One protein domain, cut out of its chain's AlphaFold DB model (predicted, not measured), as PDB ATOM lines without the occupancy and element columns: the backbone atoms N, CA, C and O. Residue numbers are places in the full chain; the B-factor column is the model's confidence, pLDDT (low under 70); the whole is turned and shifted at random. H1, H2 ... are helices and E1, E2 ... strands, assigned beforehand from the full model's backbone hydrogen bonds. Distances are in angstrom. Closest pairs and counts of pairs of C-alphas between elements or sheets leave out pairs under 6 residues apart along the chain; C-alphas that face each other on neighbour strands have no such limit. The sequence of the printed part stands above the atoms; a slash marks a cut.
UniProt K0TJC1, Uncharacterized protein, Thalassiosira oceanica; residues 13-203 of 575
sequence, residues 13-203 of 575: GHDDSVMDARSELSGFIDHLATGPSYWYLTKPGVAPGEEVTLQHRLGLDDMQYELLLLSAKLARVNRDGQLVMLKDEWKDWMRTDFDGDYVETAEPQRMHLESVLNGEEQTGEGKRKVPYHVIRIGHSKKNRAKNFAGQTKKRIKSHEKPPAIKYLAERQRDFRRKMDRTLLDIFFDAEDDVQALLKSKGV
ATOM      1  N   GLY A  13     133.080  96.415 -27.110       47.84
ATOM      2  CA  GLY A  13     132.561  96.569 -25.737       47.84
ATOM      3  C   GLY A  13     133.380  97.521 -24.857       47.84
ATOM      4  O   GLY A  13     132.953  97.874 -23.765       47.84
ATOM      5  N   HIS A  14     134.573  97.915 -25.311       55.53
ATOM      6  CA  HIS A  14     135.510  98.734 -24.541       55.53
ATOM      7  C   HIS A  14     135.303 100.240 -24.769       55.53
ATOM      8  O   HIS A  14     135.659 101.044 -23.913       55.53
ATOM      9  N   ASP A  15     134.709 100.627 -25.902       61.84
ATOM     10  CA  ASP A  15     134.366 102.026 -26.170       61.84
ATOM     11  C   ASP A  15     133.118 102.473 -25.388       61.84
ATOM     12  O   ASP A  15     133.048 103.632 -24.983       61.84
ATOM     13  N   ASP A  16     132.188 101.565 -25.078       70.62
ATOM     14  CA  ASP A  16     130.932 101.904 -24.394       70.62
ATOM     15  C   ASP A  16     131.156 102.455 -22.972       70.62
ATOM     16  O   ASP A  16     130.595 103.489 -22.611       70.62
ATOM     17  N   SER A  17     132.049 101.852 -22.175       69.62
ATOM     18  CA  SER A  17     132.318 102.311 -20.799       69.62
ATOM     19  C   SER A  17     133.058 103.656 -20.740       69.62
ATOM     20  O   SER A  17     132.833 104.467 -19.836       69.62
ATOM     21  N   VAL A  18     133.907 103.930 -21.734       74.19
ATOM     22  CA  VAL A  18     134.585 105.224 -21.901       74.19
ATOM     23  C   VAL A  18     133.579 106.302 -22.293       74.19
ATOM     24  O   VAL A  18     133.619 107.414 -21.752       74.19
ATOM     25  N   MET A  19     132.670 105.978 -23.217       76.00
ATOM     26  CA  MET A  19     131.599 106.879 -23.643       76.00
ATOM     27  C   MET A  19     130.650 107.197 -22.486       76.00
ATOM     28  O   MET A  19     130.289 108.361 -22.314       76.00
ATOM     29  N   ASP A  20     130.342 106.224 -21.628       83.81
ATOM     30  CA  ASP A  20     129.528 106.436 -20.428       83.81
ATOM     31  C   ASP A  20     130.207 107.388 -19.428       83.81
ATOM     32  O   ASP A  20     129.581 108.336 -18.943       83.81
ATOM     33  N   ALA A  21     131.507 107.208 -19.159       87.44
ATOM     34  CA  ALA A  21     132.252 108.086 -18.252       87.44
ATOM     35  C   ALA A  21     132.350 109.531 -18.779       87.44
ATOM     36  O   ALA A  21     132.165 110.487 -18.016       87.44
ATOM     37  N   ARG A  22     132.619 109.699 -20.084       91.31
ATOM     38  CA  ARG A  22     132.653 111.014 -20.748       91.31
ATOM     39  C   ARG A  22     131.275 111.670 -20.747       91.31
ATOM     40  O   ARG A  22     131.172 112.819 -20.331       91.31
ATOM     41  N   SER A  23     130.228 110.936 -21.114       91.25
ATOM     42  CA  SER A  23     128.843 111.418 -21.153       91.25
ATOM     43  C   SER A  23     128.362 111.913 -19.786       91.25
ATOM     44  O   SER A  23     127.844 113.028 -19.662       91.25
ATOM     45  N   GLU A  24     128.600 111.139 -18.724       92.50
ATOM     46  CA  GLU A  24     128.209 111.545 -17.372       92.50
ATOM     47  C   GLU A  24     129.000 112.766 -16.889       92.50
ATOM     48  O   GLU A  24     128.430 113.682 -16.282       92.50
ATOM     49  N   LEU A  25     130.304 112.824 -17.184       93.81
ATOM     50  CA  LEU A  25     131.117 113.995 -16.869       93.81
ATOM     51  C   LEU A  25     130.645 115.231 -17.653       93.81
ATOM     52  O   LEU A  25     130.539 116.310 -17.060       93.81
ATOM     53  N   SER A  26     130.291 115.081 -18.932       93.38
ATOM     54  CA  SER A  26     129.730 116.146 -19.773       93.38
ATOM     55  C   SER A  26     128.436 116.694 -19.185       93.38
ATOM     56  O   SER A  26     128.340 117.892 -18.900       93.38
ATOM     57  N   GLY A  27     127.496 115.812 -18.842       93.12
ATOM     58  CA  GLY A  27     126.233 116.195 -18.211       93.12
ATOM     59  C   GLY A  27     126.396 116.869 -16.840       93.12
ATOM     60  O   GLY A  27     125.485 117.572 -16.378       93.12
ATOM     61  N   PHE A  28     127.529 116.677 -16.158       94.94
ATOM     62  CA  PHE A  28     127.862 117.431 -14.950       94.94
ATOM     63  C   PHE A  28     128.481 118.793 -15.263       94.94
ATOM     64  O   PHE A  28     128.113 119.794 -14.639       94.94
ATOM     65  N   ILE A  29     129.412 118.855 -16.214       94.00
ATOM     66  CA  ILE A  29     130.041 120.112 -16.633       94.00
ATOM     67  C   ILE A  29     128.997 121.078 -17.199       94.00
ATOM     68  O   ILE A  29     129.043 122.260 -16.855       94.00
ATOM     69  N   ASP A  30     128.003 120.597 -17.943       92.31
ATOM     70  CA  ASP A  30     126.874 121.415 -18.405       92.31
ATOM     71  C   ASP A  30     126.096 122.031 -17.245       92.31
ATOM     72  O   ASP A  30     125.763 123.220 -17.245       92.31
ATOM     73  N   HIS A  31     125.865 121.251 -16.188       93.62
ATOM     74  CA  HIS A  31     125.241 121.772 -14.980       93.62
ATOM     75  C   HIS A  31     126.118 122.845 -14.318       93.62
ATOM     76  O   HIS A  31     125.609 123.887 -13.893       93.62
ATOM     77  N   LEU A  32     127.439 122.645 -14.276       92.75
ATOM     78  CA  LEU A  32     128.371 123.660 -13.788       92.75
ATOM     79  C   LEU A  32     128.371 124.926 -14.657       92.75
ATOM     80  O   LEU A  32     128.506 126.036 -14.133       92.75
ATOM     81  N   ALA A  33     128.167 124.778 -15.965       91.50
ATOM     82  CA  ALA A  33     128.135 125.877 -16.917       91.50
ATOM     83  C   ALA A  33     126.906 126.790 -16.776       91.50
ATOM     84  O   ALA A  33     126.932 127.924 -17.264       91.50
ATOM     85  N   THR A  34     125.865 126.351 -16.058       90.56
ATOM     86  CA  THR A  34     124.712 127.203 -15.705       90.56
ATOM     87  C   THR A  34     125.090 128.372 -14.783       90.56
ATOM     88  O   THR A  34     124.360 129.364 -14.702       90.56
ATOM     89  N   GLY A  35     126.229 128.272 -14.089       86.81
ATOM     90  CA  GLY A  35     126.761 129.316 -13.219       86.81
ATOM     91  C   GLY A  35     127.638 130.357 -13.938       86.81
ATOM     92  O   GLY A  35     127.958 130.232 -15.121       86.81
ATOM     93  N   PRO A  36     128.060 131.415 -13.220       87.12
ATOM     94  CA  PRO A  36     129.122 132.316 -13.667       87.12
ATOM     95  C   PRO A  36     130.393 131.567 -14.091       87.12
ATOM     96  O   PRO A  36     130.730 130.541 -13.505       87.12
ATOM     97  N   SER A  37     131.131 132.108 -15.067       88.00
ATOM     98  CA  SER A  37     132.372 131.474 -15.523       88.00
ATOM     99  C   SER A  37     133.424 131.393 -14.410       88.00
ATOM    100  O   SER A  37     133.644 132.367 -13.683       88.00
ATOM    101  N   TYR A  38     134.074 130.235 -14.278       89.69
ATOM    102  CA  TYR A  38     135.113 129.991 -13.276       89.69
ATOM    103  C   TYR A  38     136.176 129.033 -13.812       89.69
ATOM    104  O   TYR A  38     135.859 128.107 -14.562       89.69
ATOM    105  N   TRP A  39     137.434 129.252 -13.438       89.94
ATOM    106  CA  TRP A  39     138.542 128.363 -13.757       89.94
ATOM    107  C   TRP A  39     138.799 127.378 -12.617       89.94
ATOM    108  O   TRP A  39     139.034 127.786 -11.479       89.94
ATOM    109  N   TYR A  40     138.818 126.094 -12.955       91.56
ATOM    110  CA  TYR A  40     139.080 124.986 -12.050       91.56
ATOM    111  C   TYR A  40     140.431 124.338 -12.356       91.56
ATOM    112  O   TYR A  40     140.842 124.230 -13.517       91.56
ATOM    113  N   LEU A  41     141.111 123.868 -11.309       90.81
ATOM    114  CA  LEU A  41     142.268 122.983 -11.442       90.81
ATOM    115  C   LEU A  41     141.785 121.561 -11.750       90.81
ATOM    116  O   LEU A  41     140.925 121.043 -11.039       90.81
ATOM    117  N   THR A  42     142.356 120.912 -12.766       90.19
ATOM    118  CA  THR A  42     141.981 119.532 -13.134       90.19
ATOM    119  C   THR A  42     142.849 118.461 -12.482       90.19
ATOM    120  O   THR A  42     142.604 117.280 -12.676       90.19
ATOM    121  N   LYS A  43     143.887 118.840 -11.729       85.50
ATOM    122  CA  LYS A  43     144.773 117.883 -11.057       85.50
ATOM    123  C   LYS A  43     144.372 117.728  -9.579       85.50
ATOM    124  O   LYS A  43     144.301 118.759  -8.903       85.50
ATOM    125  N   PRO A  44     144.160 116.496  -9.078       81.00
ATOM    126  CA  PRO A  44     143.814 116.258  -7.676       81.00
ATOM    127  C   PRO A  44     144.973 116.573  -6.722       81.00
ATOM    128  O   PRO A  44     146.143 116.505  -7.112       81.00
ATOM    129  N   GLY A  45     144.645 116.923  -5.475       73.31
ATOM    130  CA  GLY A  45     145.586 116.956  -4.343       73.31
ATOM    131  C   GLY A  45     146.714 118.002  -4.365       73.31
ATOM    132  O   GLY A  45     147.646 117.895  -3.573       73.31
ATOM    133  N   VAL A  46     146.694 119.007  -5.255       67.31
ATOM    134  CA  VAL A  46     147.841 119.938  -5.415       67.31
ATOM    135  C   VAL A  46     147.672 121.300  -4.725       67.31
ATOM    136  O   VAL A  46     148.640 122.049  -4.637       67.31
ATOM    137  N   ALA A  47     146.479 121.654  -4.237       63.69
ATOM    138  CA  ALA A  47     146.158 123.018  -3.803       63.69
ATOM    139  C   ALA A  47     145.764 123.119  -2.315       63.69
ATOM    140  O   ALA A  47     144.868 122.393  -1.886       63.69
ATOM    141  N   PRO A  48     146.320 124.072  -1.539       55.00
ATOM    142  CA  PRO A  48     145.703 124.511  -0.291       55.00
ATOM    143  C   PRO A  48     144.413 125.277  -0.619       55.00
ATOM    144  O   PRO A  48     144.451 126.408  -1.100       55.00
ATOM    145  N   GLY A  49     143.267 124.629  -0.404       63.81
ATOM    146  CA  GLY A  49     141.945 125.139  -0.770       63.81
ATOM    147  C   GLY A  49     141.265 124.219  -1.778       63.81
ATOM    148  O   GLY A  49     141.308 124.462  -2.979       63.81
ATOM    149  N   GLU A  50     140.626 123.161  -1.283       70.00
ATOM    150  CA  GLU A  50     139.994 122.122  -2.111       70.00
ATOM    151  C   GLU A  50     138.931 122.688  -3.068       70.00
ATOM    152  O   GLU A  50     138.764 122.176  -4.174       70.00
ATOM    153  N   GLU A  51     138.283 123.797  -2.695       81.44
ATOM    154  CA  GLU A  51     137.171 124.408  -3.432       81.44
ATOM    155  C   GLU A  51     137.510 124.759  -4.895       81.44
ATOM    156  O   GLU A  51     136.637 124.661  -5.753       81.44
ATOM    157  N   VAL A  52     138.758 125.122  -5.224       86.31
ATOM    158  CA  VAL A  52     139.139 125.551  -6.592       86.31
ATOM    159  C   VAL A  52     139.402 124.393  -7.562       86.31
ATOM    160  O   VAL A  52     139.702 124.613  -8.741       86.31
ATOM    161  N   THR A  53     139.332 123.154  -7.084       90.38
ATOM    162  CA  THR A  53     139.557 121.962  -7.907       90.38
ATOM    163  C   THR A  53     138.261 121.495  -8.560       90.38
ATOM    164  O   THR A  53     137.174 121.593  -7.982       90.38
ATOM    165  N   LEU A  54     138.364 120.957  -9.776       93.38
ATOM    166  CA  LEU A  54     137.221 120.329 -10.435       93.38
ATOM    167  C   LEU A  54     136.758 119.106  -9.633       93.38
ATOM    168  O   LEU A  54     135.565 118.919  -9.449       93.38
ATOM    169  N   GLN A  55     137.698 118.343  -9.079       93.50
ATOM    170  CA  GLN A  55     137.449 117.222  -8.175       93.50
ATOM    171  C   GLN A  55     136.456 117.564  -7.051       93.50
ATOM    172  O   GLN A  55     135.396 116.942  -6.942       93.50
ATOM    173  N   HIS A  56     136.769 118.580  -6.239       91.69
ATOM    174  CA  HIS A  56     135.895 118.997  -5.143       91.69
ATOM    175  C   HIS A  56     134.535 119.451  -5.673       91.69
ATOM    176  O   HIS A  56     133.493 119.223  -5.055       91.69
ATOM    177  N   ARG A  57     134.523 120.058  -6.865       93.38
ATOM    178  CA  ARG A  57     133.291 120.504  -7.501       93.38
ATOM    179  C   ARG A  57     132.400 119.358  -7.980       93.38
ATOM    180  O   ARG A  57     131.180 119.484  -7.879       93.38
ATOM    181  N   LEU A  58     132.983 118.249  -8.415       94.06
ATOM    182  CA  LEU A  58     132.276 116.998  -8.698       94.06
ATOM    183  C   LEU A  58     131.857 116.262  -7.413       94.06
ATOM    184  O   LEU A  58     130.955 115.429  -7.440       94.06
ATOM    185  N   GLY A  59     132.469 116.603  -6.276       92.81
ATOM    186  CA  GLY A  59     132.223 115.955  -4.993       92.81
ATOM    187  C   GLY A  59     132.860 114.570  -4.900       92.81
ATOM    188  O   GLY A  59     132.296 113.708  -4.232       92.81
ATOM    189  N   LEU A  60     133.986 114.356  -5.581       91.81
ATOM    190  CA  LEU A  60     134.728 113.094  -5.597       91.81
ATOM    191  C   LEU A  60     135.969 113.177  -4.706       91.81
ATOM    192  O   LEU A  60     136.580 114.244  -4.587       91.81
ATOM    193  N   ASP A  61     136.365 112.055  -4.108       89.81
ATOM    194  CA  ASP A  61     137.679 111.951  -3.462       89.81
ATOM    195  C   ASP A  61     138.820 111.824  -4.496       89.81
ATOM    196  O   ASP A  61     138.586 111.770  -5.708       89.81
ATOM    197  N   ASP A  62     140.074 111.846  -4.023       89.19
ATOM    198  CA  ASP A  62     141.258 111.824  -4.896       89.19
ATOM    199  C   ASP A  62     141.268 110.582  -5.793       89.19
ATOM    200  O   ASP A  62     141.612 110.666  -6.970       89.19
ATOM    201  N   MET A  63     140.879 109.427  -5.250       88.00
ATOM    202  CA  MET A  63     140.927 108.152  -5.959       88.00
ATOM    203  C   MET A  63     139.796 108.046  -6.976       88.00
ATOM    204  O   MET A  63     140.046 107.701  -8.128       88.00
ATOM    205  N   GLN A  64     138.570 108.383  -6.581       89.69
ATOM    206  CA  GLN A  64     137.411 108.393  -7.468       89.69
ATOM    207  C   GLN A  64     137.627 109.338  -8.650       89.69
ATOM    208  O   GLN A  64     137.281 109.007  -9.783       89.69
ATOM    209  N   TYR A  65     138.223 110.505  -8.402       92.88
ATOM    210  CA  TYR A  65     138.512 111.464  -9.457       92.88
ATOM    211  C   TYR A  65     139.635 110.999 -10.388       92.88
ATOM    212  O   TYR A  65     139.497 111.117 -11.602       92.88
ATOM    213  N   GLU A  66     140.725 110.441  -9.853       91.44
ATOM    214  CA  GLU A  66     141.779 109.838 -10.678       91.44
ATOM    215  C   GLU A  66     141.227 108.712 -11.556       91.44
ATOM    216  O   GLU A  66     141.511 108.691 -12.753       91.44
ATOM    217  N   LEU A  67     140.410 107.821 -10.987       89.75
ATOM    218  CA  LEU A  67     139.786 106.731 -11.730       89.75
ATOM    219  C   LEU A  67     138.859 107.263 -12.820       89.75
ATOM    220  O   LEU A  67     139.027 106.870 -13.965       89.75
ATOM    221  N   LEU A  68     137.983 108.226 -12.514       92.06
ATOM    222  CA  LEU A  68     137.140 108.892 -13.512       92.06
ATOM    223  C   LEU A  68     137.967 109.446 -14.683       92.06
ATOM    224  O   LEU A  68     137.595 109.292 -15.844       92.06
ATOM    225  N   LEU A  69     139.094 110.099 -14.399       92.81
ATOM    226  CA  LEU A  69     139.939 110.662 -15.450       92.81
ATOM    227  C   LEU A  69     140.601 109.589 -16.321       92.81
ATOM    228  O   LEU A  69     140.773 109.822 -17.519       92.81
ATOM    229  N   LEU A  70     140.970 108.446 -15.743       90.94
ATOM    230  CA  LEU A  70     141.497 107.301 -16.491       90.94
ATOM    231  C   LEU A  70     140.390 106.652 -17.329       90.94
ATOM    232  O   LEU A  70     140.547 106.522 -18.537       90.94
ATOM    233  N   SER A  71     139.234 106.392 -16.716       88.12
ATOM    234  CA  SER A  71     138.016 105.872 -17.342       88.12
ATOM    235  C   SER A  71     137.567 106.688 -18.554       88.12
ATOM    236  O   SER A  71     137.227 106.140 -19.595       88.12
ATOM    237  N   ALA A  72     137.605 108.015 -18.446       91.00
ATOM    238  CA  ALA A  72     137.257 108.913 -19.542       91.00
ATOM    239  C   ALA A  72     138.395 109.085 -20.573       91.00
ATOM    240  O   ALA A  72     138.268 109.892 -21.498       91.00
ATOM    241  N   LYS A  73     139.534 108.395 -20.410       92.19
ATOM    242  CA  LYS A  73     140.761 108.557 -21.215       92.19
ATOM    243  C   LYS A  73     141.236 110.015 -21.284       92.19
ATOM    244  O   LYS A  73     141.747 110.490 -22.292       92.19
ATOM    245  N   LEU A  74     141.047 110.748 -20.189       92.44
ATOM    246  CA  LEU A  74     141.434 112.153 -20.020       92.44
ATOM    247  C   LEU A  74     142.765 112.301 -19.262       92.44
ATOM    248  O   LEU A  74     143.363 113.385 -19.203       92.44
ATOM    249  N   ALA A  75     143.250 111.209 -18.685       93.25
ATOM    250  CA  ALA A  75     144.556 111.092 -18.071       93.25
ATOM    251  C   ALA A  75     145.135 109.694 -18.322       93.25
ATOM    252  O   ALA A  75     144.440 108.799 -18.784       93.25
ATOM    253  N   ARG A  76     146.417 109.525 -18.001       93.81
ATOM    254  CA  ARG A  76     147.102 108.227 -17.925       93.81
ATOM    255  C   ARG A  76     148.031 108.194 -16.723       93.81
ATOM    256  O   ARG A  76     148.382 109.252 -16.190       93.81
ATOM    257  N   VAL A  77     148.509 107.018 -16.342       91.12
ATOM    258  CA  VAL A  77     149.495 106.876 -15.263       91.12
ATOM    259  C   VAL A  77     150.883 106.690 -15.868       91.12
ATOM    260  O   VAL A  77     151.090 105.884 -16.770       91.12
ATOM    261  N   ASN A  78     151.865 107.475 -15.425       90.19
ATOM    262  CA  ASN A  78     153.243 107.272 -15.869       90.19
ATOM    263  C   ASN A  78     153.904 106.095 -15.122       90.19
ATOM    264  O   ASN A  78     153.356 105.533 -14.179       90.19
ATOM    265  N   ARG A  79     155.137 105.743 -15.507       84.38
ATOM    266  CA  ARG A  79     155.895 104.653 -14.858       84.38
ATOM    267  C   ARG A  79     156.139 104.870 -13.360       84.38
ATOM    268  O   ARG A  79     156.315 103.896 -12.639       84.38
ATOM    269  N   ASP A  80     156.122 106.122 -12.910       85.25
ATOM    270  CA  ASP A  80     156.308 106.506 -11.509       85.25
ATOM    271  C   ASP A  80     154.993 106.466 -10.712       85.25
ATOM    272  O   ASP A  80     154.958 106.862  -9.547       85.25
ATOM    273  N   GLY A  81     153.891 106.022 -11.330       83.00
ATOM    274  CA  GLY A  81     152.582 105.964 -10.689       83.00
ATOM    275  C   GLY A  81     151.890 107.320 -10.556       83.00
ATOM    276  O   GLY A  81     150.929 107.433  -9.798       83.00
ATOM    277  N   GLN A  82     152.378 108.352 -11.251       86.31
ATOM    278  CA  GLN A  82     151.807 109.694 -11.230       86.31
ATOM    279  C   GLN A  82     150.802 109.884 -12.364       86.31
ATOM    280  O   GLN A  82     151.075 109.551 -13.519       86.31
ATOM    281  N   LEU A  83     149.671 110.512 -12.038       88.31
ATOM    282  CA  LEU A  83     148.659 110.894 -13.013       88.31
ATOM    283  C   LEU A  83     149.180 112.006 -13.943       88.31
ATOM    284  O   LEU A  83     149.622 113.073 -13.493       88.31
ATOM    285  N   VAL A  84     149.095 111.767 -15.249       90.56
ATOM    286  CA  VAL A  84     149.465 112.693 -16.321       90.56
ATOM    287  C   VAL A  84     148.228 113.005 -17.155       90.56
ATOM    288  O   VAL A  84     147.670 112.122 -17.798       90.56
ATOM    289  N   MET A  85     147.823 114.274 -17.178       91.50
ATOM    290  CA  MET A  85     146.677 114.734 -17.968       91.50
ATOM    291  C   MET A  85     146.974 114.666 -19.470       91.50
ATOM    292  O   MET A  85     148.036 115.116 -19.914       91.50
ATOM    293  N   LEU A  86     146.024 114.154 -20.254       91.81
ATOM    294  CA  LEU A  86     146.128 114.040 -21.710       91.81
ATOM    295  C   LEU A  86     145.509 115.268 -22.378       91.81
ATOM    296  O   LEU A  86     144.326 115.317 -22.684       91.81
ATOM    297  N   LYS A  87     146.320 116.308 -22.570       87.19
ATOM    298  CA  LYS A  87     145.857 117.619 -23.046       87.19
ATOM    299  C   LYS A  87     145.058 117.564 -24.355       87.19
ATOM    300  O   LYS A  87     144.083 118.300 -24.483       87.19
ATOM    301  N   ASP A  88     145.498 116.759 -25.315       89.75
ATOM    302  CA  ASP A  88     144.849 116.691 -26.626       89.75
ATOM    303  C   ASP A  88     143.489 115.989 -26.532       89.75
ATOM    304  O   ASP A  88     142.529 116.497 -27.096       89.75
ATOM    305  N   GLU A  89     143.369 114.954 -25.694       92.19
ATOM    306  CA  GLU A  89     142.094 114.287 -25.381       92.19
ATOM    307  C   GLU A  89     141.099 115.236 -24.710       92.19
ATOM    308  O   GLU A  89     139.935 115.290 -25.089       92.19
ATOM    309  N   TRP A  90     141.557 116.059 -23.761       90.44
ATOM    310  CA  TRP A  90     140.711 117.101 -23.167       90.44
ATOM    311  C   TRP A  90     140.221 118.112 -24.206       90.44
ATOM    312  O   TRP A  90     139.079 118.559 -24.131       90.44
ATOM    313  N   LYS A  91     141.080 118.513 -25.151       87.94
ATOM    314  CA  LYS A  91     140.707 119.456 -26.215       87.94
ATOM    315  C   LYS A  91     139.736 118.834 -27.210       87.94
ATOM    316  O   LYS A  91     138.850 119.544 -27.675       87.94
ATOM    317  N   ASP A  92     139.938 117.568 -27.552       90.12
ATOM    318  CA  ASP A  92     139.077 116.824 -28.464       90.12
ATOM    319  C   ASP A  92     137.693 116.623 -27.848       90.12
ATOM    320  O   ASP A  92     136.715 117.145 -28.376       90.12
ATOM    321  N   TRP A  93     137.639 116.049 -26.645       90.62
ATOM    322  CA  TRP A  93     136.407 115.855 -25.885       90.62
ATOM    323  C   TRP A  93     135.619 117.159 -25.685       90.62
ATOM    324  O   TRP A  93     134.403 117.205 -25.846       90.62
ATOM    325  N   MET A  94     136.309 118.273 -25.418       87.56
ATOM    326  CA  MET A  94     135.645 119.576 -25.309       87.56
ATOM    327  C   MET A  94     135.014 120.074 -26.604       87.56
ATOM    328  O   MET A  94     134.046 120.824 -26.551       87.56
ATOM    329  N   ARG A  95     135.597 119.728 -27.754       86.50
ATOM    330  CA  ARG A  95     135.074 120.123 -29.067       86.50
ATOM    331  C   ARG A  95     133.918 119.239 -29.504       86.50
ATOM    332  O   ARG A  95     133.072 119.722 -30.249       86.50
ATOM    333  N   THR A  96     133.923 117.969 -29.105       87.12
ATOM    334  CA  THR A  96     132.884 117.010 -29.485       87.12
ATOM    335  C   THR A  96     131.634 117.164 -28.631       87.12
ATOM    336  O   THR A  96     130.534 117.167 -29.179       87.12
ATOM    337  N   ASP A  97     131.797 117.340 -27.318       85.56
ATOM    338  CA  ASP A  97     130.691 117.170 -26.369       85.56
ATOM    339  C   ASP A  97     130.076 118.489 -25.893       85.56
ATOM    340  O   ASP A  97     128.980 118.487 -25.337       85.56
ATOM    341  N   PHE A  98     130.749 119.624 -26.109       84.69
ATOM    342  CA  PHE A  98     130.274 120.925 -25.645       84.69
ATOM    343  C   PHE A  98     130.190 121.932 -26.785       84.69
ATOM    344  O   PHE A  98     131.110 122.088 -27.587       84.69
ATOM    345  N   ASP A  99     129.107 122.705 -26.792       72.06
ATOM    346  CA  ASP A  99     129.019 123.897 -27.625       72.06
ATOM    347  C   ASP A  99     130.021 124.937 -27.086       72.06
ATOM    348  O   ASP A  99     130.009 125.276 -25.894       72.06
ATOM    349  N   GLY A 100     130.940 125.404 -27.938       63.88
ATOM    350  CA  GLY A 100     132.213 126.057 -27.570       63.88
ATOM    351  C   GLY A 100     132.120 127.371 -26.774       63.88
ATOM    352  O   GLY A 100     133.134 128.016 -26.504       63.88
ATOM    353  N   ASP A 101     130.917 127.778 -26.373       72.06
ATOM    354  CA  ASP A 101     130.630 128.994 -25.619       72.06
ATOM    355  C   ASP A 101     130.763 128.838 -24.090       72.06
ATOM    356  O   ASP A 101     130.809 129.858 -23.385       72.06
ATOM    357  N   TYR A 102     130.861 127.615 -23.553       80.56
ATOM    358  CA  TYR A 102     130.791 127.378 -22.097       80.56
ATOM    359  C   TYR A 102     132.028 126.735 -21.468       80.56
ATOM    360  O   TYR A 102     132.233 126.887 -20.262       80.56
ATOM    361  N   VAL A 103     132.871 126.057 -22.246       81.38
ATOM    362  CA  VAL A 103     134.037 125.337 -21.722       81.38
ATOM    363  C   VAL A 103     135.289 125.735 -22.501       81.38
ATOM    364  O   VAL A 103     135.290 125.750 -23.726       81.38
ATOM    365  N   GLU A 104     136.365 126.104 -21.801       83.50
ATOM    366  CA  GLU A 104     137.642 126.472 -22.431       83.50
ATOM    367  C   GLU A 104     138.813 125.864 -21.651       83.50
ATOM    368  O   GLU A 104     138.967 126.112 -20.455       83.50
ATOM    369  N   THR A 105     139.679 125.104 -22.320       79.44
ATOM    370  CA  THR A 105     140.984 124.726 -21.761       79.44
ATOM    371  C   THR A 105     142.005 125.817 -22.022       79.44
ATOM    372  O   THR A 105     142.148 126.298 -23.146       79.44
ATOM    373  N   ALA A 106     142.768 126.186 -20.993       73.31
ATOM    374  CA  ALA A 106     143.963 126.992 -21.207       73.31
ATOM    375  C   ALA A 106     145.172 126.092 -21.464       73.31
ATOM    376  O   ALA A 106     145.272 124.972 -20.958       73.31
ATOM    377  N   GLU A 107     146.139 126.633 -22.201       74.75
ATOM    378  CA  GLU A 107     147.489 126.081 -22.232       74.75
ATOM    379  C   GLU A 107     148.038 125.924 -20.802       74.75
ATOM    380  O   GLU A 107     147.771 126.796 -19.965       74.75
ATOM    381  N   PRO A 108     148.797 124.846 -20.504       75.44
ATOM    382  CA  PRO A 108     149.310 124.592 -19.166       75.44
ATOM    383  C   PRO A 108     150.020 125.819 -18.600       75.44
ATOM    384  O   PRO A 108     151.045 126.276 -19.115       75.44
ATOM    385  N   GLN A 109     149.472 126.373 -17.524       76.69
ATOM    386  CA  GLN A 109     149.992 127.605 -16.955       76.69
ATOM    387  C   GLN A 109     151.080 127.260 -15.946       76.69
ATOM    388  O   GLN A 109     150.836 126.570 -14.954       76.69
ATOM    389  N   ARG A 110     152.304 127.737 -16.192       80.44
ATOM    390  CA  ARG A 110     153.404 127.607 -15.229       80.44
ATOM    391  C   ARG A 110     153.221 128.660 -14.146       80.44
ATOM    392  O   ARG A 110     153.501 129.837 -14.372       80.44
ATOM    393  N   MET A 111     152.763 128.240 -12.974       80.06
ATOM    394  CA  MET A 111     152.502 129.140 -11.852       80.06
ATOM    395  C   MET A 111     153.025 128.575 -10.529       80.06
ATOM    396  O   MET A 111     153.236 127.370 -10.391       80.06
ATOM    397  N   HIS A 112     153.261 129.465  -9.566       81.81
ATOM    398  CA  HIS A 112     153.435 129.086  -8.167       81.81
ATOM    399  C   HIS A 112     152.050 129.093  -7.518       81.81
ATOM    400  O   HIS A 112     151.490 130.166  -7.300       81.81
ATOM    401  N   LEU A 113     151.470 127.909  -7.311       77.69
ATOM    402  CA  LEU A 113     150.042 127.771  -7.032       77.69
ATOM    403  C   LEU A 113     149.624 128.488  -5.746       77.69
ATOM    404  O   LEU A 113     148.698 129.286  -5.790       77.69
ATOM    405  N   GLU A 114     150.358 128.299  -4.650       78.69
ATOM    406  CA  GLU A 114     150.064 128.960  -3.369       78.69
ATOM    407  C   GLU A 114     150.059 130.484  -3.497       78.69
ATOM    408  O   GLU A 114     149.150 131.146  -3.021       78.69
ATOM    409  N   SER A 115     151.029 131.046  -4.223       77.00
ATOM    410  CA  SER A 115     151.092 132.496  -4.428       77.00
ATOM    411  C   SER A 115     149.939 132.995  -5.299       77.00
ATOM    412  O   SER A 115     149.434 134.087  -5.068       77.00
ATOM    413  N   VAL A 116     149.476 132.202  -6.273       75.75
ATOM    414  CA  VAL A 116     148.292 132.560  -7.071       75.75
ATOM    415  C   VAL A 116     147.021 132.510  -6.232       75.75
ATOM    416  O   VAL A 116     146.217 133.433  -6.338       75.75
ATOM    417  N   LEU A 117     146.853 131.475  -5.405       74.50
ATOM    418  CA  LEU A 117     145.683 131.305  -4.539       74.50
ATOM    419  C   LEU A 117     145.630 132.363  -3.432       74.50
ATOM    420  O   LEU A 117     144.564 132.901  -3.158       74.50
ATOM    421  N   ASN A 118     146.784 132.741  -2.880       75.75
ATOM    422  CA  ASN A 118     146.902 133.788  -1.862       75.75
ATOM    423  C   ASN A 118     146.835 135.216  -2.440       75.75
ATOM    424  O   ASN A 118     146.963 136.187  -1.698       75.75
ATOM    425  N   GLY A 119     146.675 135.368  -3.761       70.81
ATOM    426  CA  GLY A 119     146.642 136.676  -4.420       70.81
ATOM    427  C   GLY A 119     147.978 137.433  -4.391       70.81
ATOM    428  O   GLY A 119     148.005 138.636  -4.659       70.81
ATOM    429  N   GLU A 120     149.087 136.754  -4.093       75.81
ATOM    430  CA  GLU A 120     150.429 137.332  -4.077       75.81
ATOM    431  C   GLU A 120     150.895 137.664  -5.504       75.81
ATOM    432  O   GLU A 120     150.600 136.967  -6.486       75.81
ATOM    433  N   GLU A 121     151.669 138.740  -5.656       70.38
ATOM    434  CA  GLU A 121     152.334 138.991  -6.929       70.38
ATOM    435  C   GLU A 121     153.363 137.889  -7.215       70.38
ATOM    436  O   GLU A 121     154.108 137.461  -6.340       70.38
ATOM    437  N   GLN A 122     153.427 137.419  -8.467       65.44
ATOM    438  CA  GLN A 122     154.416 136.426  -8.900       65.44
ATOM    439  C   GLN A 122     155.820 137.047  -9.057       65.44
ATOM    440  O   GLN A 122     156.465 136.857 -10.087       65.44
ATOM    441  N   THR A 123     156.283 137.808  -8.067       58.06
ATOM    442  CA  THR A 123     157.608 138.451  -8.037       58.06
ATOM    443  C   THR A 123     158.714 137.516  -7.542       58.06
ATOM    444  O   THR A 123     159.874 137.906  -7.519       58.06
ATOM    445  N   GLY A 124     158.382 136.278  -7.161       54.66
ATOM    446  CA  GLY A 124     159.316 135.352  -6.524       54.66
ATOM    447  C   GLY A 124     160.440 134.861  -7.437       54.66
ATOM    448  O   GLY A 124     160.298 133.831  -8.102       54.66
ATOM    449  N   GLU A 125     161.584 135.536  -7.387       53.72
ATOM    450  CA  GLU A 125     162.884 134.916  -7.639       53.72
ATOM    451  C   GLU A 125     163.050 133.729  -6.666       53.72
ATOM    452  O   GLU A 125     162.915 133.873  -5.453       53.72
ATOM    453  N   GLY A 126     163.252 132.518  -7.198       69.88
ATOM    454  CA  GLY A 126     163.558 131.311  -6.409       69.88
ATOM    455  C   GLY A 126     162.429 130.289  -6.204       69.88
ATOM    456  O   GLY A 126     162.720 129.159  -5.814       69.88
ATOM    457  N   LYS A 127     161.158 130.593  -6.511       75.81
ATOM    458  CA  LYS A 127     160.060 129.605  -6.391       75.81
ATOM    459  C   LYS A 127     159.836 128.834  -7.706       75.81
ATOM    460  O   LYS A 127     159.600 129.429  -8.760       75.81
ATOM    461  N   ARG A 128     159.877 127.491  -7.669       78.44
ATOM    462  CA  ARG A 128     159.710 126.627  -8.859       78.44
ATOM    463  C   ARG A 128     158.273 126.707  -9.396       78.44
ATOM    464  O   ARG A 128     157.337 126.261  -8.743       78.44
ATOM    465  N   LYS A 129     158.095 127.226 -10.618       79.75
ATOM    466  CA  LYS A 129     156.798 127.223 -11.319       79.75
ATOM    467  C   LYS A 129     156.510 125.839 -11.905       79.75
ATOM    468  O   LYS A 129     157.275 125.341 -12.739       79.75
ATOM    469  N   VAL A 130     155.392 125.243 -11.504       79.50
ATOM    470  CA  VAL A 130     154.924 123.936 -11.988       79.50
ATOM    471  C   VAL A 130     153.834 124.170 -13.043       79.50
ATOM    472  O   VAL A 130     153.060 125.117 -12.896       79.50
ATOM    473  N   PRO A 131     153.798 123.402 -14.149       80.75
ATOM    474  CA  PRO A 131     152.703 123.484 -15.110       80.75
ATOM    475  C   PRO A 131     151.414 122.899 -14.517       80.75
ATOM    476  O   PRO A 131     151.408 121.759 -14.054       80.75
ATOM    477  N   TYR A 132     150.326 123.664 -14.580       82.62
ATOM    478  CA  TYR A 132     148.990 123.227 -14.173       82.62
ATOM    479  C   TYR A 132     148.031 123.225 -15.356       82.62
ATOM    480  O   TYR A 132     148.018 124.164 -16.155       82.62
ATOM    481  N   HIS A 133     147.213 122.179 -15.433       86.25
ATOM    482  CA  HIS A 133     146.085 122.111 -16.352       86.25
ATOM    483  C   HIS A 133     144.876 122.765 -15.685       86.25
ATOM    484  O   HIS A 133     144.549 122.461 -14.534       86.25
ATOM    485  N   VAL A 134     144.256 123.699 -16.402       89.19
ATOM    486  CA  VAL A 134     143.094 124.445 -15.923       89.19
ATOM    487  C   VAL A 134     142.001 124.440 -16.977       89.19
ATOM    488  O   VAL A 134     142.270 124.559 -18.176       89.19
ATOM    489  N   ILE A 135     140.771 124.319 -16.501       90.88
ATOM    490  CA  ILE A 135     139.556 124.311 -17.309       90.88
ATOM    491  C   ILE A 135     138.670 125.463 -16.858       90.88
ATOM    492  O   ILE A 135     138.415 125.623 -15.666       90.88
ATOM    493  N   ARG A 136     138.197 126.280 -17.794       90.19
ATOM    494  CA  ARG A 136     137.123 127.234 -17.534       90.19
ATOM    495  C   ARG A 136     135.795 126.563 -17.819       90.19
ATOM    496  O   ARG A 136     135.634 125.998 -18.895       90.19
ATOM    497  N   ILE A 137     134.850 126.700 -16.898       91.44
ATOM    498  CA  ILE A 137     133.468 126.253 -17.072       91.44
ATOM    499  C   ILE A 137     132.536 127.437 -16.795       91.44
ATOM    500  O   ILE A 137     132.720 128.145 -15.802       91.44
ATOM    501  N   GLY A 138     131.564 127.664 -17.677       87.12
ATOM    502  CA  GLY A 138     130.556 128.726 -17.609       87.12
ATOM    503  C   GLY A 138     130.590 129.684 -18.801       87.12
ATOM    504  O   GLY A 138     131.584 129.806 -19.517       87.12
ATOM    505  N   HIS A 139     129.475 130.384 -19.013       80.31
ATOM    506  CA  HIS A 139     129.215 131.131 -20.246       80.31
ATOM    507  C   HIS A 139     130.245 132.242 -20.524       80.31
ATOM    508  O   HIS A 139     130.404 133.187 -19.745       80.31
ATOM    509  N   SER A 140     130.866 132.183 -21.705       67.00
ATOM    510  CA  SER A 140     131.896 133.115 -22.200       67.00
ATOM    511  C   SER A 140     131.516 134.606 -22.162       67.00
ATOM    512  O   SER A 140     132.397 135.467 -22.069       67.00
ATOM    513  N   LYS A 141     130.214 134.927 -22.205       71.44
ATOM    514  CA  LYS A 141     129.682 136.297 -22.318       71.44
ATOM    515  C   LYS A 141     129.407 136.978 -20.967       71.44
ATOM    516  O   LYS A 141     129.178 138.186 -20.953       71.44
ATOM    517  N   LYS A 142     129.444 136.262 -19.831       62.56
ATOM    518  CA  LYS A 142     129.114 136.810 -18.494       62.56
ATOM    519  C   LYS A 142     130.295 136.680 -17.517       62.56
ATOM    520  O   LYS A 142     130.724 135.575 -17.216       62.56
ATOM    521  N   ASN A 143     130.775 137.812 -16.979       61.44
ATOM    522  CA  ASN A 143     131.811 137.905 -15.928       61.44
ATOM    523  C   ASN A 143     133.079 137.082 -16.212       61.44
ATOM    524  O   ASN A 143     133.369 136.083 -15.557       61.44
ATOM    525  N   ARG A 144     133.843 137.526 -17.215       66.75
ATOM    526  CA  ARG A 144     135.015 136.817 -17.737       66.75
ATOM    527  C   ARG A 144     136.277 137.111 -16.924       66.75
ATOM    528  O   ARG A 144     136.926 138.139 -17.127       66.75
ATOM    529  N   ALA A 145     136.704 136.159 -16.098       64.62
ATOM    530  CA  ALA A 145     138.108 136.086 -15.701       64.62
ATOM    531  C   ALA A 145     138.936 135.658 -16.927       64.62
ATOM    532  O   ALA A 145     138.768 134.556 -17.454       64.62
ATOM    533  N   LYS A 146     139.813 136.544 -17.426       68.31
ATOM    534  CA  LYS A 146     140.590 136.306 -18.662       68.31
ATOM    535  C   LYS A 146     141.536 135.101 -18.566       68.31
ATOM    536  O   LYS A 146     141.882 134.532 -19.592       68.31
ATOM    537  N   ASN A 147     141.967 134.738 -17.361       75.81
ATOM    538  CA  ASN A 147     142.811 133.581 -17.068       75.81
ATOM    539  C   ASN A 147     142.704 133.220 -15.573       75.81
ATOM    540  O   ASN A 147     142.196 134.019 -14.784       75.81
ATOM    541  N   PHE A 148     143.222 132.049 -15.188       78.25
ATOM    542  CA  PHE A 148     143.224 131.567 -13.800       78.25
ATOM    543  C   PHE A 148     143.870 132.573 -12.827       78.25
ATOM    544  O   PHE A 148     143.299 132.891 -11.793       78.25
ATOM    545  N   ALA A 149     145.009 133.179 -13.184       74.69
ATOM    546  CA  ALA A 149     145.660 134.198 -12.344       74.69
ATOM    547  C   ALA A 149     144.850 135.507 -12.200       74.69
ATOM    548  O   ALA A 149     145.006 136.249 -11.233       74.69
ATOM    549  N   GLY A 150     143.998 135.820 -13.175       71.56
ATOM    550  CA  GLY A 150     143.088 136.960 -13.161       71.56
ATOM    551  C   GLY A 150     141.825 136.706 -12.345       71.56
ATOM    552  O   GLY A 150     141.103 137.655 -12.065       71.56
ATOM    553  N   GLN A 151     141.573 135.455 -11.949       74.75
ATOM    554  CA  GLN A 151     140.500 135.091 -11.025       74.75
ATOM    555  C   GLN A 151     140.807 135.549  -9.596       74.75
ATOM    556  O   GLN A 151     139.894 135.912  -8.862       74.75
ATOM    557  N   THR A 152     142.093 135.589  -9.226       63.47
ATOM    558  CA  THR A 152     142.551 135.995  -7.890       63.47
ATOM    559  C   THR A 152     143.037 137.446  -7.826       63.47
ATOM    560  O   THR A 152     143.065 138.045  -6.753       63.47
ATOM    561  N   LYS A 153     143.373 138.073  -8.964       56.91
ATOM    562  CA  LYS A 153     143.840 139.469  -9.000       56.91
ATOM    563  C   LYS A 153     142.714 140.492  -9.226       56.91
ATOM    564  O   LYS A 153     142.091 140.517 -10.280       56.91
ATOM    565  N   LYS A 154     142.662 141.464  -8.299       47.47
ATOM    566  CA  LYS A 154     141.987 142.788  -8.299       47.47
ATOM    567  C   LYS A 154     140.561 142.852  -7.733       47.47
ATOM    568  O   LYS A 154     139.591 142.624  -8.439       47.47
ATOM    569  N   ARG A 155     140.472 143.415  -6.516       42.56
ATOM    570  CA  ARG A 155     139.460 144.386  -6.022       42.56
ATOM    571  C   ARG A 155     137.966 144.023  -6.075       42.56
ATOM    572  O   ARG A 155     137.168 144.791  -5.546       42.56
ATOM    573  N   ILE A 156     137.586 142.875  -6.620       46.34
ATOM    574  CA  ILE A 156     136.226 142.348  -6.603       46.34
ATOM    575  C   ILE A 156     136.288 141.034  -5.823       46.34
ATOM    576  O   ILE A 156     136.732 140.018  -6.343       46.34
ATOM    577  N   LYS A 157     135.861 141.055  -4.556       50.56
ATOM    578  CA  LYS A 157     135.841 139.897  -3.634       50.56
ATOM    579  C   LYS A 157     135.001 138.695  -4.128       50.56
ATOM    580  O   LYS A 157     134.832 137.728  -3.399       50.56
ATOM    581  N   SER A 158     134.421 138.750  -5.328       48.84
ATOM    582  CA  SER A 158     133.411 137.802  -5.812       48.84
ATOM    583  C   SER A 158     133.959 136.536  -6.477       48.84
ATOM    584  O   SER A 158     133.151 135.694  -6.857       48.84
ATOM    585  N   HIS A 159     135.280 136.385  -6.654       57.19
ATOM    586  CA  HIS A 159     135.857 135.277  -7.437       57.19
ATOM    587  C   HIS A 159     136.954 134.467  -6.730       57.19
ATOM    588  O   HIS A 159     137.531 133.570  -7.340       57.19
ATOM    589  N   GLU A 160     137.208 134.705  -5.439       66.44
ATOM    590  CA  GLU A 160     138.107 133.843  -4.650       66.44
ATOM    591  C   GLU A 160     137.548 132.420  -4.506       66.44
ATOM    592  O   GLU A 160     138.306 131.459  -4.428       66.44
ATOM    593  N   LYS A 161     136.220 132.271  -4.554       80.00
ATOM    594  CA  LYS A 161     135.524 130.988  -4.451       80.00
ATOM    595  C   LYS A 161     134.776 130.648  -5.739       80.00
ATOM    596  O   LYS A 161     134.291 131.570  -6.406       80.00
ATOM    597  N   PRO A 162     134.636 129.352  -6.075       86.50
ATOM    598  CA  PRO A 162     133.746 128.928  -7.144       86.50
ATOM    599  C   PRO A 162     132.335 129.478  -6.924       86.50
ATOM    600  O   PRO A 162     131.881 129.578  -5.779       86.50
ATOM    601  N   PRO A 163     131.606 129.807  -7.998       87.12
ATOM    602  CA  PRO A 163     130.261 130.343  -7.875       87.12
ATOM    603  C   PRO A 163     129.333 129.360  -7.152       87.12
ATOM    604  O   PRO A 163     129.437 128.142  -7.312       87.12
ATOM    605  N   ALA A 164     128.368 129.879  -6.396       89.00
ATOM    606  CA  ALA A 164     127.267 129.061  -5.906       89.00
ATOM    607  C   ALA A 164     126.405 128.617  -7.099       89.00
ATOM    608  O   ALA A 164     125.953 129.451  -7.881       89.00
ATOM    609  N   ILE A 165     126.196 127.308  -7.248       90.56
ATOM    610  CA  ILE A 165     125.349 126.735  -8.299       90.56
ATOM    611  C   ILE A 165     124.149 126.078  -7.636       90.56
ATOM    612  O   ILE A 165     124.280 125.362  -6.639       90.56
ATOM    613  N   LYS A 166     122.965 126.370  -8.171       92.62
ATOM    614  CA  LYS A 166     121.703 125.855  -7.646       92.62
ATOM    615  C   LYS A 166     121.671 124.337  -7.824       92.62
ATOM    616  O   LYS A 166     121.974 123.854  -8.905       92.62
ATOM    617  N   TYR A 167     121.288 123.611  -6.776       93.62
ATOM    618  CA  TYR A 167     121.213 122.142  -6.763       93.62
ATOM    619  C   TYR A 167     122.552 121.405  -6.928       93.62
ATOM    620  O   TYR A 167     122.555 120.196  -7.137       93.62
ATOM    621  N   LEU A 168     123.695 122.082  -6.744       93.00
ATOM    622  CA  LEU A 168     125.007 121.442  -6.872       93.00
ATOM    623  C   LEU A 168     125.140 120.187  -5.998       93.00
ATOM    624  O   LEU A 168     125.583 119.157  -6.483       93.00
ATOM    625  N   ALA A 169     124.744 120.250  -4.724       92.25
ATOM    626  CA  ALA A 169     124.891 119.125  -3.796       92.25
ATOM    627  C   ALA A 169     124.037 117.905  -4.193       92.25
ATOM    628  O   ALA A 169     124.446 116.760  -3.994       92.25
ATOM    629  N   GLU A 170     122.853 118.149  -4.760       93.25
ATOM    630  CA  GLU A 170     121.983 117.103  -5.296       93.25
ATOM    631  C   GLU A 170     122.606 116.490  -6.550       93.25
ATOM    632  O   GLU A 170     122.741 115.269  -6.631       93.25
ATOM    633  N   ARG A 171     123.109 117.334  -7.461       94.25
ATOM    634  CA  ARG A 171     123.791 116.873  -8.672       94.25
ATOM    635  C   ARG A 171     125.066 116.092  -8.357       94.25
ATOM    636  O   ARG A 171     125.292 115.063  -8.972       94.25
ATOM    637  N   GLN A 172     125.856 116.513  -7.366       94.94
ATOM    638  CA  GLN A 172     127.022 115.767  -6.867       94.94
ATOM    639  C   GLN A 172     126.634 114.380  -6.347       94.94
ATOM    640  O   GLN A 172     127.363 113.413  -6.536       94.94
ATOM    641  N   ARG A 173     125.482 114.259  -5.676       91.56
ATOM    642  CA  ARG A 173     124.992 112.967  -5.178       91.56
ATOM    643  C   ARG A 173     124.548 112.051  -6.316       91.56
ATOM    644  O   ARG A 173     124.894 110.877  -6.285       91.56
ATOM    645  N   ASP A 174     123.798 112.584  -7.274       91.38
ATOM    646  CA  ASP A 174     123.360 111.855  -8.467       91.38
ATOM    647  C   ASP A 174     124.563 111.378  -9.292       91.38
ATOM    648  O   ASP A 174     124.713 110.188  -9.556       91.38
ATOM    649  N   PHE A 175     125.497 112.288  -9.568       93.06
ATOM    650  CA  PHE A 175     126.728 111.999 -10.295       93.06
ATOM    651  C   PHE A 175     127.571 110.921  -9.626       93.06
ATOM    652  O   PHE A 175     127.967 109.974 -10.294       93.06
ATOM    653  N   ARG A 176     127.781 111.004  -8.304       90.44
ATOM    654  CA  ARG A 176     128.478 109.949  -7.555       90.44
ATOM    655  C   ARG A 176     127.819 108.588  -7.737       90.44
ATOM    656  O   ARG A 176     128.500 107.653  -8.116       90.44
ATOM    657  N   ARG A 177     126.497 108.486  -7.556       86.44
ATOM    658  CA  ARG A 177     125.779 107.202  -7.681       86.44
ATOM    659  C   ARG A 177     125.946 106.561  -9.053       86.44
ATOM    660  O   ARG A 177     126.042 105.342  -9.151       86.44
ATOM    661  N   LYS A 178     125.936 107.376 -10.104       87.31
ATOM    662  CA  LYS A 178     126.157 106.894 -11.466       87.31
ATOM    663  C   LYS A 178     127.610 106.493 -11.683       87.31
ATOM    664  O   LYS A 178     127.872 105.413 -12.198       87.31
ATOM    665  N   MET A 179     128.532 107.327 -11.209       85.25
ATOM    666  CA  MET A 179     129.964 107.094 -11.330       85.25
ATOM    667  C   MET A 179     130.405 105.837 -10.590       85.25
ATOM    668  O   MET A 179     131.200 105.074 -11.108       85.25
ATOM    669  N   ASP A 180     129.836 105.570  -9.421       81.94
ATOM    670  CA  ASP A 180     130.101 104.374  -8.628       81.94
ATOM    671  C   ASP A 180     129.852 103.082  -9.423       81.94
ATOM    672  O   ASP A 180     130.604 102.117  -9.299       81.94
ATOM    673  N   ARG A 181     128.829 103.076 -10.289       79.06
ATOM    674  CA  ARG A 181     128.541 101.959 -11.193       79.06
ATOM    675  C   ARG A 181     129.570 101.873 -12.320       79.06
ATOM    676  O   ARG A 181     130.174 100.822 -12.499       79.06
ATOM    677  N   THR A 182     129.820 102.985 -13.012       80.06
ATOM    678  CA  THR A 182     130.796 103.061 -14.112       80.06
ATOM    679  C   THR A 182     132.211 102.690 -13.652       80.06
ATOM    680  O   THR A 182     132.932 101.979 -14.344       80.06
ATOM    681  N   LEU A 183     132.605 103.120 -12.452       77.31
ATOM    682  CA  LEU A 183     133.899 102.807 -11.854       77.31
ATOM    683  C   LEU A 183     134.035 101.323 -11.511       77.31
ATOM    684  O   LEU A 183     135.125 100.782 -11.664       77.31
ATOM    685  N   LEU A 184     132.961 100.662 -11.064       76.75
ATOM    686  CA  LEU A 184     132.973  99.217 -10.829       76.75
ATOM    687  C   LEU A 184     133.140  98.449 -12.141       76.75
ATOM    688  O   LEU A 184     133.992  97.566 -12.205       76.75
ATOM    689  N   ASP A 185     132.393  98.814 -13.180       73.00
ATOM    690  CA  ASP A 185     132.478  98.153 -14.488       73.00
ATOM    691  C   ASP A 185     133.903  98.280 -15.070       73.00
ATOM    692  O   ASP A 185     134.526  97.288 -15.448       73.00
ATOM    693  N   ILE A 186     134.500  99.472 -14.986       69.69
ATOM    694  CA  ILE A 186     135.871  99.728 -15.466       69.69
ATOM    695  C   ILE A 186     136.930  99.048 -14.596       69.69
ATOM    696  O   ILE A 186     137.964  98.598 -15.092       69.69
ATOM    697  N   PHE A 187     136.685  98.944 -13.293       68.00
ATOM    698  CA  PHE A 187     137.565  98.214 -12.393       68.00
ATOM    699  C   PHE A 187     137.645  96.723 -12.762       68.00
ATOM    700  O   PHE A 187     138.730  96.140 -12.697       68.00
ATOM    701  N   PHE A 188     136.531  96.112 -13.180       67.00
ATOM    702  CA  PHE A 188     136.499  94.710 -13.610       67.00
ATOM    703  C   PHE A 188     137.094  94.485 -15.004       67.00
ATOM    704  O   PHE A 188     137.685  93.428 -15.232       67.00
ATOM    705  N   ASP A 189     137.023  95.483 -15.884       66.88
ATOM    706  CA  ASP A 189     137.637  95.435 -17.218       66.88
ATOM    707  C   ASP A 189     139.123  95.860 -17.238       66.88
ATOM    708  O   ASP A 189     139.789  95.741 -18.264       66.88
ATOM    709  N   ALA A 190     139.647  96.303 -16.085       56.97
ATOM    710  CA  ALA A 190     141.050  96.527 -15.722       56.97
ATOM    711  C   ALA A 190     141.996  96.944 -16.870       56.97
ATOM    712  O   ALA A 190     142.856  96.172 -17.299       56.97
ATOM    713  N   GLU A 191     141.919  98.212 -17.285       66.25
ATOM    714  CA  GLU A 191     142.985  98.847 -18.071       66.25
ATOM    715  C   GLU A 191     144.329  98.820 -17.310       66.25
ATOM    716  O   GLU A 191     144.383  99.024 -16.089       66.25
ATOM    717  N   ASP A 192     145.434  98.625 -18.040       77.88
ATOM    718  CA  ASP A 192     146.807  98.603 -17.503       77.88
ATOM    719  C   ASP A 192     147.119  99.831 -16.622       77.88
ATOM    720  O   ASP A 192     147.837  99.727 -15.622       77.88
ATOM    721  N   ASP A 193     146.539 100.988 -16.953       76.00
ATOM    722  CA  ASP A 193     146.726 102.246 -16.229       76.00
ATOM    723  C   ASP A 193     145.995 102.275 -14.873       76.00
ATOM    724  O   ASP A 193     146.543 102.786 -13.890       76.00
ATOM    725  N   VAL A 194     144.803 101.675 -14.770       79.44
ATOM    726  CA  VAL A 194     144.072 101.539 -13.494       79.44
ATOM    727  C   VAL A 194     144.841 100.609 -12.556       79.44
ATOM    728  O   VAL A 194     145.050 100.925 -11.381       79.44
ATOM    729  N   GLN A 195     145.353  99.494 -13.083       80.12
ATOM    730  CA  GLN A 195     146.193  98.577 -12.309       80.12
ATOM    731  C   GLN A 195     147.515  99.232 -11.881       80.12
ATOM    732  O   GLN A 195     147.962  99.043 -10.744       80.12
ATOM    733  N   ALA A 196     148.124 100.048 -12.747       82.19
ATOM    734  CA  ALA A 196     149.313 100.825 -12.407       82.19
ATOM    735  C   ALA A 196     149.044 101.837 -11.278       82.19
ATOM    736  O   ALA A 196     149.872 101.949 -10.366       82.19
ATOM    737  N   LEU A 197     147.888 102.514 -11.291       81.62
ATOM    738  CA  LEU A 197     147.477 103.438 -10.227       81.62
ATOM    739  C   LEU A 197     147.301 102.721  -8.885       81.62
ATOM    740  O   LEU A 197     147.866 103.124  -7.869       81.62
ATOM    741  N   LEU A 198     146.538 101.627  -8.870       82.12
ATOM    742  CA  LEU A 198     146.266 100.873  -7.644       82.12
ATOM    743  C   LEU A 198     147.561 100.321  -7.037       82.12
ATOM    744  O   LEU A 198     147.779 100.397  -5.823       82.12
ATOM    745  N   LYS A 199     148.466  99.837  -7.894       82.81
ATOM    746  CA  LYS A 199     149.783  99.354  -7.481       82.81
ATOM    747  C   LYS A 199     150.660 100.471  -6.913       82.81
ATOM    748  O   LYS A 199     151.346 100.229  -5.917       82.81
ATOM    749  N   SER A 200     150.641 101.673  -7.499       81.31
ATOM    750  CA  SER A 200     151.415 102.817  -6.990       81.31
ATOM    751  C   SER A 200     150.908 103.299  -5.630       81.31
ATOM    752  O   SER A 200     151.713 103.673  -4.776       81.31
ATOM    753  N   LYS A 201     149.598 103.184  -5.375       80.75
ATOM    754  CA  LYS A 201     148.987 103.469  -4.065       80.75
ATOM    755  C   LYS A 201     149.103 102.321  -3.053       80.75
ATOM    756  O   LYS A 201     148.553 102.406  -1.960       80.75
ATOM    757  N   GLY A 202     149.852 101.264  -3.377       79.50
ATOM    758  CA  GLY A 202     150.143 100.163  -2.456       79.50
ATOM    759  C   GLY A 202     148.987  99.183  -2.246       79.50
ATOM    760  O   GLY A 202     149.074  98.335  -1.356       79.50
ATOM    761  N   VAL A 203     147.936  99.254  -3.066       75.06
ATOM    762  CA  VAL A 203     146.781  98.355  -2.991       75.06
ATOM    763  C   VAL A 203     147.138  97.043  -3.697       75.06
ATOM    764  O   VAL A 203     147.254  96.986  -4.922       75.06
TER     765      VAL A 203
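Overview. This is residues 13 to 203 of the 575 residues of an uncharacterized protein of Thalassiosira oceanica (UniProt K0TJC1). Two long helices, H1 and H7, lie side by side and run opposite ways, with H3 packed on both near one end, where the hairpin E2 and E3 has H3 and H8 beside it. Toward the other end, a small sheet of E1, E7 and E4 lies by the last residues of H1, with the short helix H6 over E1, and a ribbon of E5 and E6 leads away from this sheet, E6 running on into E7 and E5 followed by the short helix H5. The printed part has 191 residues, with eight named helices and seven named strands in the order H1 E1 H2 H3 E2 E3 H4 E4 E5 H5 E6 E7 H6 H7 H8. The class is mixed, helices and strands; the sheets, E1 E7 E4, E2 E3 and E5 E6, are antiparallel. The whole is compact, with a radius of gyration of the C-alphas of 16.7 A and spans of 51 by 39 by 27 A.

Along the chain. H1, residues 13 to 33, begins at C-alpha 13 (132.561, 96.569, -25.737) and is 30.9 A long. E1 is residues 38 to 41, H2 54 to 58, H3 62 to 71, 14.2 A long, E2 75 to 77 and E3 83 to 85. H4, residues 87 to 97, is 15.5 A long; E4 is 103 to 105, E5 109 to 111, H5 113 to 117, E6 130 to 132, E7 134 to 137 and H6 148 to 152. H7, residues 168 to 189, is 30.7 A long, with a kink of 27 degrees near residue 178. H8, residues 192 to 200, ends at C-alpha 200 (151.415, 102.817, -6.990).

Arrangement. H1 and H7 touch at a shallow tilt of 14 degrees, opposite ways, closest at the C-alphas of Ala 21 and Thr 182, 6.7 A. H3 touches H7 at a steep tilt of 61 degrees, closest at C-alphas 71 and 186, 6.8 A, with residues 179 to 186 of H7 alone. The hairpin E2 and E3 has N 76 and O 84 at 2.9 A; the closest C-alphas of E2 and H8, 77 and 193, are 5.5 A apart. In the sheet, N 40 and O 135 of E1 and E7 are 2.8 A apart, and N 136 and O 104 of E7 and E4 2.8 A. H1 and H4 only graze this sheet; H2 and H6 are on opposite faces. E6 runs on into E7 at 25 degrees, and N 109 and O 132 of E5 and E6 are 3.0 A apart. H5 and H6 only just touch, with 3 pairs of C-alphas within 8 A, closest at 116 and 149, 6.1 A. Every O i to N i+4 pair is within hydrogen-bond range in H2, H3, H4, H5 and H8; H1 has 14 of 17, H7 17 of 18, and H6 0 of 1, with 1 of 2 O i to N i+3 pairs.

Size, cuts and confidence. The C-alphas farthest apart, of Gly 13 and Arg 155, are 52.2 A apart. The printed part has no cut; the links E1 to H2, H5 to E6 and H6 to H7 are long. The mean pLDDT of the printed part is 80.7, and 35 residues are under 70, among them 122 to 126, 152 to 160 and 186 to 191.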